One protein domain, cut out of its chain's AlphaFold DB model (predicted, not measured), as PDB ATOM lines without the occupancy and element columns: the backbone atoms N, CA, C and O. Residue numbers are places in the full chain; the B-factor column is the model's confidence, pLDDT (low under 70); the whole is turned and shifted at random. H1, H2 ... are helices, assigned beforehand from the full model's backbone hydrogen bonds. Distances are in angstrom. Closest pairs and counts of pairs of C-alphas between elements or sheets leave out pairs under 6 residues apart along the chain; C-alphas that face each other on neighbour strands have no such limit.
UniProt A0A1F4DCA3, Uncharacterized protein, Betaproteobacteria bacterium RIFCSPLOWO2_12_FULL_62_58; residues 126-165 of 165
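This is residues 126 to 165 of the 165 residues of an uncharacterized protein of Betaproteobacteria bacterium RIFCSPLOWO2_12_FULL_62_58 (UniProt A0A1F4DCA3). The printed part is a flat, open U: the long helix H1 makes one side, the shorter helix H2 turns off near its end at about a right angle, and a stretch without a named element, residues 150 to 159, folds back toward the small helix H3, which stands at the far end of the returning arm. Few contacts join the two sides of the U. The printed part has 40 residues with three named helices, H1, H2 and H3 in that order, and no named strand; the class is all helix. It is only just loose, close to compact, with a radius of gyration of the C-alphas of 11.2 A, and the C-alphas span 32 by 20 by 10 A.

H1 is residues 126 to 139, 20.1 A from its first C-alpha to its last; C-alpha 126 is at (0.297, -38.441, -45.762), and C-alpha 139 is at (9.061, -40.308, -27.734). After Arg 140 and Thr 141 comes H2, residues 142 to 149, 10.2 A from its first C-alpha to its last. H2 ends with C-alpha 149 at (10.303, -37.464, -17.252), and after residues 150 to 159, which have no named element, C-alpha 160 is at (-4.166, -38.129, -34.610). H3 is the five residues 160 to 164, 6.2 A long, and its last C-alpha, that of Gly 164, is at (-8.313, -34.223, -32.115).

H1 and H2 are close but not clearly touching, with 2 pairs of C-alphas within 8 A. Their closest C-alphas, those of Leu 139 and Ala 145, are 5.9 A apart. The lines of H1 and H2 stand at 84 degrees, about perpendicular, and the link between these helices is tight, 2 residues. H1 and H3 are also close but not clearly touching, with 1 pair of C-alphas within 8 A, those of His 132 and Ser 160, 7.5 A apart. H2 and H3 are apart. In H1, H2 and H3 every O i to N i+4 pair is within hydrogen-bond range.

The two C-alphas farthest apart are those of Ala 126 and Ala 150, at 33.0 A, while the C-alphas of Ala 126 and Ser 165 are 19.8 A apart. The printed part has no cut, and Ser 165 is the last residue of the chain. The link from H2 to H3 is short, 10 residues, and no link is long. The mean pLDDT of the printed part is 85.2; it is under 70 at residues 164 to 165, of which 164 belongs to H3.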
ATOM      1  N   ALA A 126      -0.938 -37.664 -45.652       93.00
ATOM      2  CA  ALA A 126       0.297 -38.441 -45.762       93.00
ATOM      3  C   ALA A 126       1.484 -37.783 -45.029       93.00
ATOM      4  O   ALA A 126       2.276 -38.475 -44.396       93.00
ATOM      5  N   ARG A 127       1.590 -36.445 -45.053       93.94
ATOM      6  CA  ARG A 127       2.628 -35.721 -44.300       93.94
ATOM      7  C   ARG A 127       2.354 -35.742 -42.800       93.94
ATOM      8  O   ARG A 127       3.295 -35.918 -42.033       93.94
ATOM      9  N   VAL A 128       1.092 -35.615 -42.389       91.88
ATOM     10  CA  VAL A 128       0.695 -35.752 -40.977       91.88
ATOM     11  C   VAL A 128       1.054 -37.143 -40.452       91.88
ATOM     12  O   VAL A 128       1.639 -37.246 -39.381       91.88
ATOM     13  N   SER A 129       0.799 -38.201 -41.226       91.00
ATOM     14  CA  SER A 129       1.152 -39.575 -40.849       91.00
ATOM     15  C   SER A 129       2.657 -39.763 -40.663       91.00
ATOM     16  O   SER A 129       3.071 -40.386 -39.688       91.00
ATOM     17  N   VAL A 130       3.480 -39.196 -41.552       93.19
ATOM     18  CA  VAL A 130       4.945 -39.231 -41.406       93.19
ATOM     19  C   VAL A 130       5.382 -38.483 -40.144       93.19
ATOM     20  O   VAL A 130       6.144 -39.033 -39.355       93.19
ATOM     21  N   LEU A 131       4.867 -37.270 -39.911       91.75
ATOM     22  CA  LEU A 131       5.185 -36.485 -38.713       91.75
ATOM     23  C   LEU A 131       4.786 -37.217 -37.430       91.75
ATOM     24  O   LEU A 131       5.589 -37.305 -36.504       91.75
ATOM     25  N   HIS A 132       3.577 -37.778 -37.391       90.75
ATOM     26  CA  HIS A 132       3.095 -38.569 -36.266       90.75
ATOM     27  C   HIS A 132       4.023 -39.760 -35.999       90.75
ATOM     28  O   HIS A 132       4.511 -39.907 -34.883       90.75
ATOM     29  N   ALA A 133       4.358 -40.548 -37.028       92.00
ATOM     30  CA  ALA A 133       5.261 -41.688 -36.886       92.00
ATOM     31  C   ALA A 133       6.652 -41.278 -36.371       92.00
ATOM     32  O   ALA A 133       7.194 -41.929 -35.476       92.00
ATOM     33  N   SER A 134       7.217 -40.183 -36.889       93.06
ATOM     34  CA  SER A 134       8.509 -39.659 -36.434       93.06
ATOM     35  C   SER A 134       8.469 -39.194 -34.977       93.06
ATOM     36  O   SER A 134       9.359 -39.552 -34.206       93.06
ATOM     37  N   ILE A 135       7.434 -38.449 -34.572       91.69
ATOM     38  CA  ILE A 135       7.265 -37.976 -33.188       91.69
ATOM     39  C   ILE A 135       7.077 -39.164 -32.242       91.69
ATOM     40  O   ILE A 135       7.796 -39.278 -31.252       91.69
ATOM     41  N   SER A 136       6.172 -40.088 -32.567       91.12
ATOM     42  CA  SER A 136       5.931 -41.290 -31.766       91.12
ATOM     43  C   SER A 136       7.185 -42.147 -31.631       91.12
ATOM     44  O   SER A 136       7.440 -42.691 -30.557       91.12
ATOM     45  N   SER A 137       7.995 -42.257 -32.687       91.81
ATOM     46  CA  SER A 137       9.271 -42.970 -32.610       91.81
ATOM     47  C   SER A 137      10.269 -42.256 -31.700       91.81
ATOM     48  O   SER A 137      10.947 -42.924 -30.923       91.81
ATOM     49  N   ALA A 138      10.359 -40.925 -31.764       91.31
ATOM     50  CA  ALA A 138      11.256 -40.152 -30.910       91.31
ATOM     51  C   ALA A 138      10.872 -40.272 -29.426       91.31
ATOM     52  O   ALA A 138      11.736 -40.527 -28.589       91.31
ATOM     53  N   LEU A 139       9.576 -40.182 -29.104       90.44
ATOM     54  CA  LEU A 139       9.061 -40.308 -27.734       90.44
ATOM     55  C   LEU A 139       9.312 -41.686 -27.103       90.44
ATOM     56  O   LEU A 139       9.312 -41.804 -25.881       90.44
ATOM     57  N   ARG A 140       9.533 -42.727 -27.916       87.56
ATOM     58  CA  ARG A 140       9.868 -44.084 -27.449       87.56
ATOM     59  C   ARG A 140      11.361 -44.291 -27.191       87.56
ATOM     60  O   ARG A 140      11.734 -45.342 -26.674       87.56
ATOM     61  N   THR A 141      12.218 -43.340 -27.561       93.81
ATOM     62  CA  THR A 141      13.651 -43.451 -27.266       93.81
ATOM     63  C   THR A 141      13.904 -43.208 -25.772       93.81
ATOM     64  O   THR A 141      13.334 -42.261 -25.221       93.81
ATOM     65  N   PRO A 142      14.751 -44.017 -25.101       91.94
ATOM     66  CA  PRO A 142      15.028 -43.852 -23.673       91.94
ATOM     67  C   PRO A 142      15.536 -42.453 -23.328       91.94
ATOM     68  O   PRO A 142      15.033 -41.840 -22.396       91.94
ATOM     69  N   GLU A 143      16.446 -41.908 -24.138       93.00
ATOM     70  CA  GLU A 143      17.014 -40.574 -23.926       93.00
ATOM     71  C   GLU A 143      15.931 -39.483 -23.865       93.00
ATOM     72  O   GLU A 143      15.913 -38.659 -22.951       93.00
ATOM     73  N   ILE A 144      14.999 -39.472 -24.824       91.44
ATOM     74  CA  ILE A 144      13.929 -38.469 -24.860       91.44
ATOM     75  C   ILE A 144      12.925 -38.711 -23.735       91.44
ATOM     76  O   ILE A 144      12.523 -37.758 -23.067       91.44
ATOM     77  N   ALA A 145      12.543 -39.966 -23.493       86.88
ATOM     78  CA  ALA A 145      11.611 -40.311 -22.427       86.88
ATOM     79  C   ALA A 145      12.152 -39.907 -21.045       86.88
ATOM     80  O   ALA A 145      11.421 -39.316 -20.247       86.88
ATOM     81  N   GLU A 146      13.434 -40.158 -20.779       87.81
ATOM     82  CA  GLU A 146      14.110 -39.765 -19.540       87.81
ATOM     83  C   GLU A 146      14.188 -38.248 -19.402       87.81
ATOM     84  O   GLU A 146      13.833 -37.716 -18.353       87.81
ATOM     85  N   ARG A 147      14.575 -37.531 -20.464       87.31
ATOM     86  CA  ARG A 147      14.641 -36.062 -20.443       87.31
ATOM     87  C   ARG A 147      13.282 -35.420 -20.176       87.31
ATOM     88  O   ARG A 147      13.219 -34.448 -19.428       87.31
ATOM     89  N   LEU A 148      12.209 -35.949 -20.761       86.62
ATOM     90  CA  LEU A 148      10.845 -35.477 -20.503       86.62
ATOM     91  C   LEU A 148      10.412 -35.798 -19.068       86.62
ATOM     92  O   LEU A 148       9.943 -34.909 -18.354       86.62
ATOM     93  N   THR A 149      10.658 -37.026 -18.610       83.81
ATOM     94  CA  THR A 149      10.303 -37.464 -17.252       83.81
ATOM     95  C   THR A 149      11.058 -36.670 -16.186       83.81
ATOM     96  O   THR A 149      10.466 -36.282 -15.182       83.81
ATOM     97  N   ALA A 150      12.335 -36.352 -16.415       81.56
ATOM     98  CA  ALA A 150      13.153 -35.527 -15.523       81.56
ATOM     99  C   ALA A 150      12.614 -34.097 -15.361       81.56
ATOM    100  O   ALA A 150      12.930 -33.424 -14.386       81.56
ATOM    101  N   GLN A 151      11.792 -33.637 -16.304       79.44
ATOM    102  CA  GLN A 151      11.095 -32.351 -16.254       79.44
ATOM    103  C   GLN A 151       9.645 -32.492 -15.753       79.44
ATOM    104  O   GLN A 151       8.882 -31.529 -15.765       79.44
ATOM    105  N   GLY A 152       9.239 -33.688 -15.319       76.38
ATOM    106  CA  GLY A 152       7.885 -33.981 -14.850       76.38
ATOM    107  C   GLY A 152       6.841 -34.121 -15.957       76.38
ATOM    108  O   GLY A 152       5.649 -34.064 -15.662       76.38
ATOM    109  N   ALA A 153       7.267 -34.293 -17.213       83.00
ATOM    110  CA  ALA A 153       6.389 -34.605 -18.334       83.00
ATOM    111  C   ALA A 153       6.349 -36.118 -18.582       83.00
ATOM    112  O   ALA A 153       7.386 -36.777 -18.633       83.00
ATOM    113  N   GLU A 154       5.154 -36.665 -18.794       82.31
ATOM    114  CA  GLU A 154       4.985 -38.064 -19.182       82.31
ATOM    115  C   GLU A 154       4.769 -38.152 -20.700       82.31
ATOM    116  O   GLU A 154       3.821 -37.557 -21.217       82.31
ATOM    117  N   PRO A 155       5.643 -38.848 -21.450       83.31
ATOM    118  CA  PRO A 155       5.466 -38.994 -22.886       83.31
ATOM    119  C   PRO A 155       4.255 -39.883 -23.185       83.31
ATOM    120  O   PRO A 155       4.207 -41.050 -22.796       83.31
ATOM    121  N   VAL A 156       3.298 -39.336 -23.932       82.50
ATOM    122  CA  VAL A 156       2.118 -40.055 -24.424       82.50
ATOM    123  C   VAL A 156       2.120 -40.000 -25.948       82.50
ATOM    124  O   VAL A 156       2.401 -38.962 -26.544       82.50
ATOM    125  N   SER A 157       1.811 -41.124 -26.590       77.81
ATOM    126  CA  SER A 157       1.632 -41.199 -28.039       77.81
ATOM    127  C   SER A 157       0.173 -41.524 -28.338       77.81
ATOM    128  O   SER A 157      -0.186 -42.697 -28.388       77.81
ATOM    129  N   LEU A 158      -0.638 -40.488 -28.543       79.38
ATOM    130  CA  LEU A 158      -2.021 -40.602 -29.016       79.38
ATOM    131  C   LEU A 158      -2.046 -40.635 -30.544       79.38
ATOM    132  O   LEU A 158      -1.232 -39.966 -31.185       79.38
ATOM    133  N   SER A 159      -2.976 -41.379 -31.137       78.94
ATOM    134  CA  SER A 159      -3.264 -41.259 -32.567       78.94
ATOM    135  C   SER A 159      -3.757 -39.845 -32.907       78.94
ATOM    136  O   SER A 159      -4.227 -39.102 -32.047       78.94
ATOM    137  N   SER A 160      -3.670 -39.448 -34.181       73.06
ATOM    138  CA  SER A 160      -4.166 -38.129 -34.610       73.06
ATOM    139  C   SER A 160      -5.670 -37.940 -34.380       73.06
ATOM    140  O   SER A 160      -6.114 -36.805 -34.253       73.06
ATOM    141  N   GLU A 161      -6.439 -39.030 -34.344       73.94
ATOM    142  CA  GLU A 161      -7.878 -39.010 -34.063       73.94
ATOM    143  C   GLU A 161      -8.142 -38.816 -32.565       73.94
ATOM    144  O   GLU A 161      -8.877 -37.905 -32.202       73.94
ATOM    145  N   GLU A 162      -7.449 -39.565 -31.699       77.44
ATOM    146  CA  GLU A 162      -7.526 -39.414 -30.233       77.44
ATOM    147  C   GLU A 162      -7.006 -38.057 -29.739       77.44
ATOM    148  O   GLU A 162      -7.413 -37.580 -28.688       77.44
ATOM    149  N   PHE A 163      -6.082 -37.431 -30.471       77.81
ATOM    150  CA  PHE A 163      -5.579 -36.098 -30.138       77.81
ATOM    151  C   PHE A 163      -6.543 -34.973 -30.553       77.81
ATOM    152  O   PHE A 163      -6.475 -33.873 -30.009       77.81
ATOM    153  N   GLY A 164      -7.391 -35.217 -31.557       67.81
ATOM    154  CA  GLY A 164      -8.313 -34.223 -32.115       67.81
ATOM    155  C   GLY A 164      -9.729 -34.254 -31.534       67.81
ATOM    156  O   GLY A 164     -10.510 -33.359 -31.860       67.81
ATOM    157  N   SER A 165     -10.061 -35.276 -30.736       54.81
ATOM    158  CA  SER A 165     -11.333 -35.436 -30.011       54.81
ATOM    159  C   SER A 165     -11.335 -34.693 -28.683       54.81
ATOM    160  O   SER A 165     -12.358 -34.043 -28.382       54.81
TER     161      SER A 165